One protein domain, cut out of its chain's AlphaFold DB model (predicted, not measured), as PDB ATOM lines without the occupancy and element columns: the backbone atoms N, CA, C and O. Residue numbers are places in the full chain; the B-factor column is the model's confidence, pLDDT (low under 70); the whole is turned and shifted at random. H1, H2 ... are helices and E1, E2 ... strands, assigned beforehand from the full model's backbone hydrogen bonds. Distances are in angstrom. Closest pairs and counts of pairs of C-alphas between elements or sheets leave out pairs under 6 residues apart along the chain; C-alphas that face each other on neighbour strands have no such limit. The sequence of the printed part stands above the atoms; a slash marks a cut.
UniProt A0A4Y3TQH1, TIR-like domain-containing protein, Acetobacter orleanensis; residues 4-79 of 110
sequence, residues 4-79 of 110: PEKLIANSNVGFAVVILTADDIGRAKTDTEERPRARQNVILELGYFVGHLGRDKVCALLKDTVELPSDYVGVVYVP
ATOM      1  N   PRO A   4      36.332  -5.834  30.589       87.81
ATOM      2  CA  PRO A   4      35.713  -7.046  31.135       87.81
ATOM      3  C   PRO A   4      36.043  -8.322  30.351       87.81
ATOM      4  O   PRO A   4      36.325  -9.354  30.949       87.81
ATOM      5  N   GLU A   5      36.065  -8.261  29.017       88.88
ATOM      6  CA  GLU A   5      36.416  -9.421  28.183       88.88
ATOM      7  C   GLU A   5      37.857  -9.881  28.428       88.88
ATOM      8  O   GLU A   5      38.117 -11.080  28.525       88.88
ATOM      9  N   LYS A   6      38.793  -8.933  28.574       87.81
ATOM     10  CA  LYS A   6      40.189  -9.245  28.909       87.81
ATOM     11  C   LYS A   6      40.310  -9.869  30.295       87.81
ATOM     12  O   LYS A   6      41.071 -10.820  30.441       87.81
ATOM     13  N   LEU A   7      39.571  -9.355  31.277       89.88
ATOM     14  CA  LEU A   7      39.553  -9.899  32.634       89.88
ATOM     15  C   LEU A   7      39.083 -11.351  32.640       89.88
ATOM     16  O   LEU A   7      39.803 -12.208  33.133       89.88
ATOM     17  N   ILE A   8      37.939 -11.640  32.017       90.44
ATOM     18  CA  ILE A   8      37.382 -12.999  31.947       90.44
ATOM     19  C   ILE A   8      38.337 -13.951  31.218       90.44
ATOM     20  O   ILE A   8      38.559 -15.072  31.664       90.44
ATOM     21  N   ALA A   9      38.945 -13.505  30.115       91.94
ATOM     22  CA  ALA A   9      39.890 -14.325  29.362       91.94
ATOM     23  C   ALA A   9      41.174 -14.661  30.148       91.94
ATOM     24  O   ALA A   9      41.831 -15.649  29.835       91.94
ATOM     25  N   ASN A  10      41.528 -13.856  31.157       90.62
ATOM     26  CA  ASN A  10      42.756 -13.996  31.946       90.62
ATOM     27  C   ASN A  10      42.479 -14.214  33.445       90.62
ATOM     28  O   ASN A  10      43.368 -14.005  34.266       90.62
ATOM     29  N   SER A  11      41.265 -14.630  33.822       92.75
ATOM     30  CA  SER A  11      40.881 -14.754  35.234       92.75
ATOM     31  C   SER A  11      41.337 -16.061  35.880       92.75
ATOM     32  O   SER A  11      41.278 -16.180  37.100       92.75
ATOM     33  N   ASN A  12      41.795 -17.039  35.090       94.94
ATOM     34  CA  ASN A  12      42.301 -18.323  35.583       94.94
ATOM     35  C   ASN A  12      43.703 -18.174  36.201       94.94
ATOM     36  O   ASN A  12      44.702 -18.654  35.666       94.94
ATOM     37  N   VAL A  13      43.759 -17.461  37.318       94.75
ATOM     38  CA  VAL A  13      44.944 -17.209  38.134       94.75
ATOM     39  C   VAL A  13      44.607 -17.539  39.581       94.75
ATOM     40  O   VAL A  13      43.442 -17.531  39.968       94.75
ATOM     41  N   GLY A  14      45.609 -17.834  40.403       94.44
ATOM     42  CA  GLY A  14      45.366 -18.116  41.819       94.44
ATOM     43  C   GLY A  14      45.716 -16.964  42.769       94.44
ATOM     44  O   GLY A  14      45.523 -17.112  43.973       94.44
ATOM     45  N   PHE A  15      46.298 -15.873  42.269       95.12
ATOM     46  CA  PHE A  15      46.652 -14.680  43.041       95.12
ATOM     47  C   PHE A  15      46.705 -13.483  42.092       95.12
ATOM     48  O   PHE A  15      47.169 -13.627  40.959       95.12
ATOM     49  N   ALA A  16      46.258 -12.314  42.544       94.94
ATOM     50  CA  ALA A  16      46.301 -11.083  41.764       94.94
ATOM     51  C   ALA A  16      47.117 -10.004  42.483       94.94
ATOM     52  O   ALA A  16      46.913  -9.729  43.664       94.94
ATOM     53  N   VAL A  17      48.021  -9.367  41.741       94.81
ATOM     54  CA  VAL A  17      48.741  -8.170  42.185       94.81
ATOM     55  C   VAL A  17      48.229  -6.999  41.364       94.81
ATOM     56  O   VAL A  17      48.335  -7.014  40.139       94.81
ATOM     57  N   VAL A  18      47.669  -5.994  42.029       93.62
ATOM     58  CA  VAL A  18      47.097  -4.811  41.379       93.62
ATOM     59  C   VAL A  18      47.947  -3.601  41.729       93.62
ATOM     60  O   VAL A  18      48.128  -3.299  42.902       93.62
ATOM     61  N   ILE A  19      48.473  -2.900  40.728       93.12
ATOM     62  CA  ILE A  19      49.305  -1.713  40.945       93.12
ATOM     63  C   ILE A  19      48.420  -0.472  40.829       93.12
ATOM     64  O   ILE A  19      47.890  -0.175  39.762       93.12
ATOM     65  N   LEU A  20      48.264   0.244  41.935       92.25
ATOM     66  CA  LEU A  20      47.526   1.492  42.035       92.25
ATOM     67  C   LEU A  20      48.518   2.649  41.930       92.25
ATOM     68  O   LEU A  20      49.292   2.887  42.851       92.25
ATOM     69  N   THR A  21      48.500   3.353  40.803       91.81
ATOM     70  CA  THR A  21      49.321   4.544  40.544       91.81
ATOM     71  C   THR A  21      48.444   5.782  40.397       91.81
ATOM     72  O   THR A  21      47.255   5.677  40.087       91.81
ATOM     73  N   ALA A  22      49.020   6.963  40.612       92.25
ATOM     74  CA  ALA A  22      48.359   8.263  40.475       92.25
ATOM     75  C   ALA A  22      48.112   8.669  39.003       92.25
ATOM     76  O   ALA A  22      48.543   9.727  38.551       92.25
ATOM     77  N   ASP A  23      47.442   7.808  38.240       91.00
ATOM     78  CA  ASP A  23      47.281   7.959  36.789       91.00
ATOM     79  C   ASP A  23      46.172   8.938  36.383       91.00
ATOM     80  O   ASP A  23      46.246   9.516  35.297       91.00
ATOM     81  N   ASP A  24      45.141   9.085  37.218       92.06
ATOM     82  CA  ASP A  24      44.003   9.975  36.988       92.06
ATOM     83  C   ASP A  24      43.912  11.020  38.118       92.06
ATOM     84  O   ASP A  24      44.447  10.845  39.214       92.06
ATOM     85  N   ILE A  25      43.173  12.102  37.872       91.88
ATOM     86  CA  ILE A  25      42.821  13.118  38.872       91.88
ATOM     87  C   ILE A  25      41.294  13.179  38.965       91.88
ATOM     88  O   ILE A  25      40.593  13.083  37.955       91.88
ATOM     89  N   GLY A  26      40.753  13.301  40.174       88.75
ATOM     90  CA  GLY A  26      39.312  13.427  40.352       88.75
ATOM     91  C   GLY A  26      38.904  13.793  41.768       88.75
ATOM     92  O   GLY A  26      39.738  14.010  42.638       88.75
ATOM     93  N   ARG A  27      37.592  13.884  41.978       89.56
ATOM     94  CA  ARG A  27      36.996  14.194  43.278       89.56
ATOM     95  C   ARG A  27      35.563  13.701  43.373       89.56
ATOM     96  O   ARG A  27      34.890  13.512  42.354       89.56
ATOM     97  N   ALA A  28      35.070  13.554  44.598       86.38
ATOM     98  CA  ALA A  28      33.639  13.441  44.836       86.38
ATOM     99  C   ALA A  28      32.924  14.737  44.415       86.38
ATOM    100  O   ALA A  28      33.485  15.831  44.485       86.38
ATOM    101  N   LYS A  29      31.647  14.636  44.020       89.12
ATOM    102  CA  LYS A  29      30.846  15.818  43.640       89.12
ATOM    103  C   LYS A  29      30.755  16.858  44.762       89.12
ATOM    104  O   LYS A  29      30.612  18.041  44.472       89.12
ATOM    105  N   THR A  30      30.807  16.398  46.008       91.69
ATOM    106  CA  THR A  30      30.737  17.206  47.231       91.69
ATOM    107  C   THR A  30      32.064  17.846  47.621       91.69
ATOM    108  O   THR A  30      32.059  18.732  48.465       91.69
ATOM    109  N   ASP A  31      33.181  17.398  47.047       89.75
ATOM    110  CA  ASP A  31      34.507  17.939  47.339       89.75
ATOM    111  C   ASP A  31      34.843  19.059  46.349       89.75
ATOM    112  O   ASP A  31      34.344  19.049  45.223       89.75
ATOM    113  N   THR A  32      35.683  20.021  46.724       91.31
ATOM    114  CA  THR A  32      36.114  21.107  45.816       91.31
ATOM    115  C   THR A  32      37.505  20.888  45.242       91.31
ATOM    116  O   THR A  32      37.806  21.405  44.169       91.31
ATOM    117  N   GLU A  33      38.338  20.115  45.934       92.25
ATOM    118  CA  GLU A  33      39.713  19.835  45.534       92.25
ATOM    119  C   GLU A  33      39.794  18.535  44.747       92.25
ATOM    120  O   GLU A  33      39.201  17.527  45.126       92.25
ATOM    121  N   GLU A  34      40.538  18.561  43.645       91.12
ATOM    122  CA  GLU A  34      40.876  17.351  42.910       91.12
ATOM    123  C   GLU A  34      42.093  16.671  43.537       91.12
ATOM    124  O   GLU A  34      43.045  17.330  43.954       91.12
ATOM    125  N   ARG A  35      42.066  15.340  43.592       90.56
ATOM    126  CA  ARG A  35      43.139  14.522  44.153       90.56
ATOM    127  C   ARG A  35      43.606  13.484  43.133       90.56
ATOM    128  O   ARG A  35      42.799  13.026  42.315       90.56
ATOM    129  N   PRO A  36      44.888  13.090  43.169       91.62
ATOM    130  CA  PRO A  36      45.358  11.955  42.392       91.62
ATOM    131  C   PRO A  36      44.643  10.669  42.817       91.62
ATOM    132  O   PRO A  36      44.438  10.412  44.005       91.62
ATOM    133  N   ARG A  37      44.272   9.841  41.843       90.75
ATOM    134  CA  ARG A  37      43.573   8.571  42.057       90.75
ATOM    135  C   ARG A  37      44.017   7.525  41.044       90.75
ATOM    136  O   ARG A  37      44.449   7.845  39.938       90.75
ATOM    137  N   ALA A  38      43.828   6.260  41.404       91.00
ATOM    138  CA  ALA A  38      44.007   5.169  40.458       91.00
ATOM    139  C   ALA A  38      42.984   5.240  39.316       91.00
ATOM    140  O   ALA A  38      41.829   5.657  39.508       91.00
ATOM    141  N   ARG A  39      43.409   4.768  38.137       92.56
ATOM    142  CA  ARG A  39      42.541   4.653  36.962       92.56
ATOM    143  C   ARG A  39      41.287   3.861  37.282       92.56
ATOM    144  O   ARG A  39      41.348   2.803  37.906       92.56
ATOM    145  N   GLN A  40      40.145   4.316  36.769       89.38
ATOM    146  CA  GLN A  40      38.866   3.636  37.016       89.38
ATOM    147  C   GLN A  40      38.865   2.174  36.554       89.38
ATOM    148  O   GLN A  40      38.309   1.318  37.240       89.38
ATOM    149  N   ASN A  41      39.539   1.872  35.441       91.94
ATOM    150  CA  ASN A  41      39.682   0.497  34.959       91.94
ATOM    151  C   ASN A  41      40.458  -0.382  35.951       91.94
ATOM    152  O   ASN A  41      40.066  -1.517  36.174       91.94
ATOM    153  N   VAL A  42      41.494   0.154  36.601       91.69
ATOM    154  CA  VAL A  42      42.289  -0.588  37.592       91.69
ATOM    155  C   VAL A  42      41.472  -0.847  38.860       91.69
ATOM    156  O   VAL A  42      41.530  -1.933  39.426       91.69
ATOM    157  N   ILE A  43      40.635   0.111  39.276       91.00
ATOM    158  CA  ILE A  43      39.690  -0.102  40.385       91.00
ATOM    159  C   ILE A  43      38.657  -1.185  40.040       91.00
ATOM    160  O   ILE A  43      38.312  -1.994  40.899       91.00
ATOM    161  N   LEU A  44      38.179  -1.239  38.791       90.81
ATOM    162  CA  LEU A  44      37.301  -2.319  38.331       90.81
ATOM    163  C   LEU A  44      38.008  -3.682  38.386       90.81
ATOM    164  O   LEU A  44      37.422  -4.650  38.864       90.81
ATOM    165  N   GLU A  45      39.252  -3.758  37.915       92.31
ATOM    166  CA  GLU A  45      40.070  -4.977  37.942       92.31
ATOM    167  C   GLU A  45      40.327  -5.449  39.382       92.31
ATOM    168  O   GLU A  45      40.172  -6.636  39.673       92.31
ATOM    169  N   LEU A  46      40.614  -4.521  40.304       92.06
ATOM    170  CA  LEU A  46      40.729  -4.800  41.736       92.06
ATOM    171  C   LEU A  46      39.449  -5.440  42.283       92.06
ATOM    172  O   LEU A  46      39.498  -6.532  42.847       92.06
ATOM    173  N   GLY A  47      38.299  -4.794  42.080       91.38
ATOM    174  CA  GLY A  47      37.005  -5.311  42.530       91.38
ATOM    175  C   GLY A  47      36.664  -6.672  41.927       91.38
ATOM    176  O   GLY A  47      36.181  -7.559  42.633       91.38
ATOM    177  N   TYR A  48      36.971  -6.865  40.644       93.06
ATOM    178  CA  TYR A  48      36.765  -8.134  39.958       93.06
ATOM    179  C   TYR A  48      37.565  -9.269  40.603       93.06
ATOM    180  O   TYR A  48      36.982 -10.296  40.949       93.06
ATOM    181  N   PHE A  49      38.873  -9.095  40.818       93.69
ATOM    182  CA  PHE A  49      39.703 -10.147  41.411       93.69
ATOM    183  C   PHE A  49      39.394 -10.388  42.887       93.69
ATOM    184  O   PHE A  49      39.427 -11.537  43.320       93.69
ATOM    185  N   VAL A  50      39.012  -9.355  43.644       92.38
ATOM    186  CA  VAL A  50      38.538  -9.528  45.027       92.38
ATOM    187  C   VAL A  50      37.281 -10.400  45.060       92.38
ATOM    188  O   VAL A  50      37.191 -11.309  45.885       92.38
ATOM    189  N   GLY A  51      36.330 -10.167  44.150       91.12
ATOM    190  CA  GLY A  51      35.123 -10.986  44.036       91.12
ATOM    191  C   GLY A  51      35.377 -12.393  43.481       91.12
ATOM    192  O   GLY A  51      34.699 -13.335  43.881       91.12
ATOM    193  N   HIS A  52      36.345 -12.546  42.575       94.00
ATOM    194  CA  HIS A  52      36.640 -13.815  41.906       94.00
ATOM    195  C   HIS A  52      37.519 -14.761  42.739       94.00
ATOM    196  O   HIS A  52      37.254 -15.959  42.780       94.00
ATOM    197  N   LEU A  53      38.561 -14.235  43.392       93.25
ATOM    198  CA  LEU A  53      39.568 -15.024  44.116       93.25
ATOM    199  C   LEU A  53      39.375 -15.007  45.635       93.25
ATOM    200  O   LEU A  53      39.850 -15.920  46.309       93.25
ATOM    201  N   GLY A  54      38.688 -13.992  46.163       91.62
ATOM    202  CA  GLY A  54      38.700 -13.665  47.584       91.62
ATOM    203  C   GLY A  54      39.797 -12.656  47.928       91.62
ATOM    204  O   GLY A  54      40.810 -12.532  47.240       91.62
ATOM    205  N   ARG A  55      39.582 -11.897  49.007       90.31
ATOM    206  CA  ARG A  55      40.467 -10.790  49.415       90.31
ATOM    207  C   ARG A  55      41.871 -11.246  49.837       90.31
ATOM    208  O   ARG A  55      42.820 -10.496  49.679       90.31
ATOM    209  N   ASP A  56      41.991 -12.466  50.350       91.88
ATOM    210  CA  ASP A  56      43.228 -13.109  50.811       91.88
ATOM    211  C   ASP A  56      44.181 -13.477  49.664       91.88
ATOM    212  O   ASP A  56      45.345 -13.785  49.894       91.88
ATOM    213  N   LYS A  57      43.698 -13.422  48.418       94.38
ATOM    214  CA  LYS A  57      44.470 -13.736  47.209       94.38
ATOM    215  C   LYS A  57      44.681 -12.521  46.312       94.38
ATOM    216  O   LYS A  57      44.999 -12.669  45.130       94.38
ATOM    217  N   VAL A  58      44.472 -11.323  46.853       94.38
ATOM    218  CA  VAL A  58      44.631 -10.063  46.129       94.38
ATOM    219  C   VAL A  58      45.475  -9.100  46.951       94.38
ATOM    220  O   VAL A  58      45.117  -8.744  48.070       94.38
ATOM    221  N   CYS A  59      46.576  -8.638  46.366       94.06
ATOM    222  CA  CYS A  59      47.441  -7.618  46.949       94.06
ATOM    223  C   CYS A  59      47.406  -6.360  46.079       94.06
ATOM    224  O   CYS A  59      47.652  -6.427  44.871       94.06
ATOM    225  N   ALA A  60      47.109  -5.212  46.685       93.12
ATOM    226  CA  ALA A  60      47.148  -3.925  46.010       93.12
ATOM    227  C   ALA A  60      48.442  -3.184  46.379       93.12
ATOM    228  O   ALA A  60      48.659  -2.856  47.543       93.12
ATOM    229  N   LEU A  61      49.291  -2.905  45.391       93.50
ATOM    230  CA  LEU A  61      50.508  -2.116  45.557       93.50
ATOM    231  C   LEU A  61      50.216  -0.644  45.269       93.50
ATOM    232  O   LEU A  61      49.777  -0.325  44.168       93.50
ATOM    233  N   LEU A  62      50.475   0.254  46.217       91.12
ATOM    234  CA  LEU A  62      50.246   1.688  46.036       91.12
ATOM    235  C   LEU A  62      51.533   2.396  45.677       91.12
ATOM    236  O   LEU A  62      52.409   2.556  46.523       91.12
ATOM    237  N   LYS A  63      51.612   2.883  44.449       85.06
ATOM    238  CA  LYS A  63      52.648   3.814  44.044       85.06
ATOM    239  C   LYS A  63      52.095   5.229  44.163       85.06
ATOM    240  O   LYS A  63      51.094   5.553  43.526       85.06
ATOM    241  N   ASP A  64      52.769   6.040  44.971       80.06
ATOM    242  CA  ASP A  64      52.395   7.417  45.303       80.06
ATOM    243  C   ASP A  64      51.147   7.548  46.196       80.06
ATOM    244  O   ASP A  64      50.501   6.578  46.598       80.06
ATOM    245  N   THR A  65      50.828   8.790  46.567       81.31
ATOM    246  CA  THR A  65      49.612   9.110  47.321       81.31
ATOM    247  C   THR A  65      48.418   9.139  46.373       81.31
ATOM    248  O   THR A  65      48.240  10.094  45.619       81.31
ATOM    249  N   VAL A  66      47.594   8.093  46.431       82.38
ATOM    250  CA  VAL A  66      46.331   7.992  45.693       82.38
ATOM    251  C   VAL A  66      45.146   7.960  46.648       82.38
ATOM    252  O   VAL A  66      45.211   7.353  47.718       82.38
ATOM    253  N   GLU A  67      44.041   8.586  46.254       76.12
ATOM    254  CA  GLU A  67      42.763   8.390  46.933       76.12
ATOM    255  C   GLU A  67      42.316   6.928  46.777       76.12
ATOM    256  O   GLU A  67      42.133   6.431  45.660       76.12
ATOM    257  N   LEU A  68      42.149   6.236  47.905       74.25
ATOM    258  CA  LEU A  68      41.639   4.870  47.942       74.25
ATOM    259  C   LEU A  68      40.127   4.870  48.167       74.25
ATOM    260  O   LEU A  68      39.630   5.667  48.966       74.25
ATOM    261  N   PRO A  69      39.382   3.945  47.542       68.19
ATOM    262  CA  PRO A  69      37.974   3.790  47.855       68.19
ATOM    263  C   PRO A  69      37.836   3.237  49.281       68.19
ATOM    264  O   PRO A  69      38.439   2.217  49.620       68.19
ATOM    265  N   SER A  70      37.018   3.900  50.100       60.81
ATOM    266  CA  SER A  70      36.790   3.575  51.517       60.81
ATOM    267  C   SER A  70      36.310   2.141  51.763       60.81
ATOM    268  O   SER A  70      36.517   1.598  52.846       60.81
ATOM    269  N   ASP A  71      35.683   1.527  50.758       62.22
ATOM    270  CA  ASP A  71      34.866   0.321  50.922       62.22
ATOM    271  C   ASP A  71      35.607  -0.990  50.603       62.22
ATOM    272  O   ASP A  71      35.042  -2.073  50.748       62.22
ATOM    273  N   TYR A  72      36.892  -0.938  50.231       63.72
ATOM    274  CA  TYR A  72      37.741  -2.133  50.055       63.72
ATOM    275  C   TYR A  72      38.304  -2.633  51.393       63.72
ATOM    276  O   TYR A  72      39.507  -2.845  51.565       63.72
ATOM    277  N   VAL A  73      37.419  -2.811  52.372       55.41
ATOM    278  CA  VAL A  73      37.771  -3.295  53.706       55.41
ATOM    279  C   VAL A  73      38.307  -4.727  53.605       55.41
ATOM    280  O   VAL A  73      37.596  -5.654  53.216       55.41
ATOM    281  N   GLY A  74      39.574  -4.910  53.981       62.97
ATOM    282  CA  GLY A  74      40.231  -6.215  54.052       62.97
ATOM    283  C   GLY A  74      41.061  -6.615  52.830       62.97
ATOM    284  O   GLY A  74      41.570  -7.732  52.825       62.97
ATOM    285  N   VAL A  75      41.216  -5.744  51.826       76.25
ATOM    286  CA  VAL A  75      42.308  -5.876  50.844       76.25
ATOM    287  C   VAL A  75      43.584  -5.316  51.463       76.25
ATOM    288  O   VAL A  75      43.561  -4.232  52.050       76.25
ATOM    289  N   VAL A  76      44.694  -6.046  51.340       78.38
ATOM    290  CA  VAL A  76      45.992  -5.565  51.819       78.38
ATOM    291  C   VAL A  76      46.549  -4.550  50.829       78.38
ATOM    292  O   VAL A  76      46.748  -4.835  49.646       78.38
ATOM    293  N   TYR A  77      46.801  -3.357  51.352       86.56
ATOM    294  CA  TYR A  77      47.413  -2.242  50.654       86.56
ATOM    295  C   TYR A  77      48.884  -2.158  51.049       86.56
ATOM    296  O   TYR A  77      49.210  -1.790  52.178       86.56
ATOM    297  N   VAL A  78      49.770  -2.512  50.124       90.12
ATOM    298  CA  VAL A  78      51.219  -2.478  50.328       90.12
ATOM    299  C   VAL A  78      51.772  -1.217  49.664       90.12
ATOM    300  O   VAL A  78      51.650  -1.072  48.446       90.12
ATOM    301  N   PRO A  79      52.383  -0.284  50.414       90.56
ATOM    302  CA  PRO A  79      53.071   0.851  49.815       90.56
ATOM    303  C   PRO A  79      54.203   0.369  48.907       90.56
ATOM    304  O   PRO A  79      55.031  -0.438  49.319       90.56
TER     305      PRO A  79
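Overview. This is residues 4 to 79 of the 110 residues of the protein "TIR-like domain-containing protein" of Acetobacter orleanensis (UniProt A0A4Y3TQH1). A small parallel sheet of three strands, E1, E4 and E5, has the long helix H2 over one face, running along its strands, and no named helix on the other. The small hairpin of E2 and E3 lies toward one end of the long axis, while the short helix H1 is beside H2, off the sheet. The printed part has 76 residues, with two named helices and five named strands in the order H1 E1 E2 E3 H2 E4 E5; the sheet's order is E1, E4, E5, and the class is mixed, helices and strands, in two layers. It is compact, with a radius of gyration of the C-alphas of 13.0 A, and elongated, with spans of 41 by 25 by 19 A.

Arrangement. H1, residues 4 to 9, is close to but not clearly touching H2, residues 40 to 53, the closest C-alphas being Leu 7 and Glu 45 at 7.3 A. E1, residues 16 to 20, is parallel to E4, residues 58 to 62, with N 18 and O 59 within hydrogen-bond range at 2.9 A. E2, residues 24 to 26, and E3, residues 35 to 37, form an antiparallel hairpin, with N 35 and O 26 2.8 A apart. H2 is on the sheet at a height of 8.9 A, over E1 and, only just, with 3 C-alphas, over E4; the C-alphas of Val 18 and Leu 46, the closest of E1 and H2, are 6.4 A apart. In H1 and H2 every O i to N i+4 pair is within hydrogen-bond range. E5, residues 76 to 79, is parallel to E4, with N 62 and O 78 2.8 A apart.

Along the chain. H1 begins at C-alpha 4, (35.713, -7.046, 31.135). E1 is 12.6 A long, H2 20.0 A and E4 13.0 A. E5 ends at C-alpha 79, (53.071, 0.851, 49.815).

Size, cuts and confidence. The C-alphas farthest apart, Asn 12 and Thr 32, are 41.2 A apart. The printed part has no cut. The link from E4 to E5, residues 63 to 75, is long, and pLDDT is under 70 at residues 69 to 74.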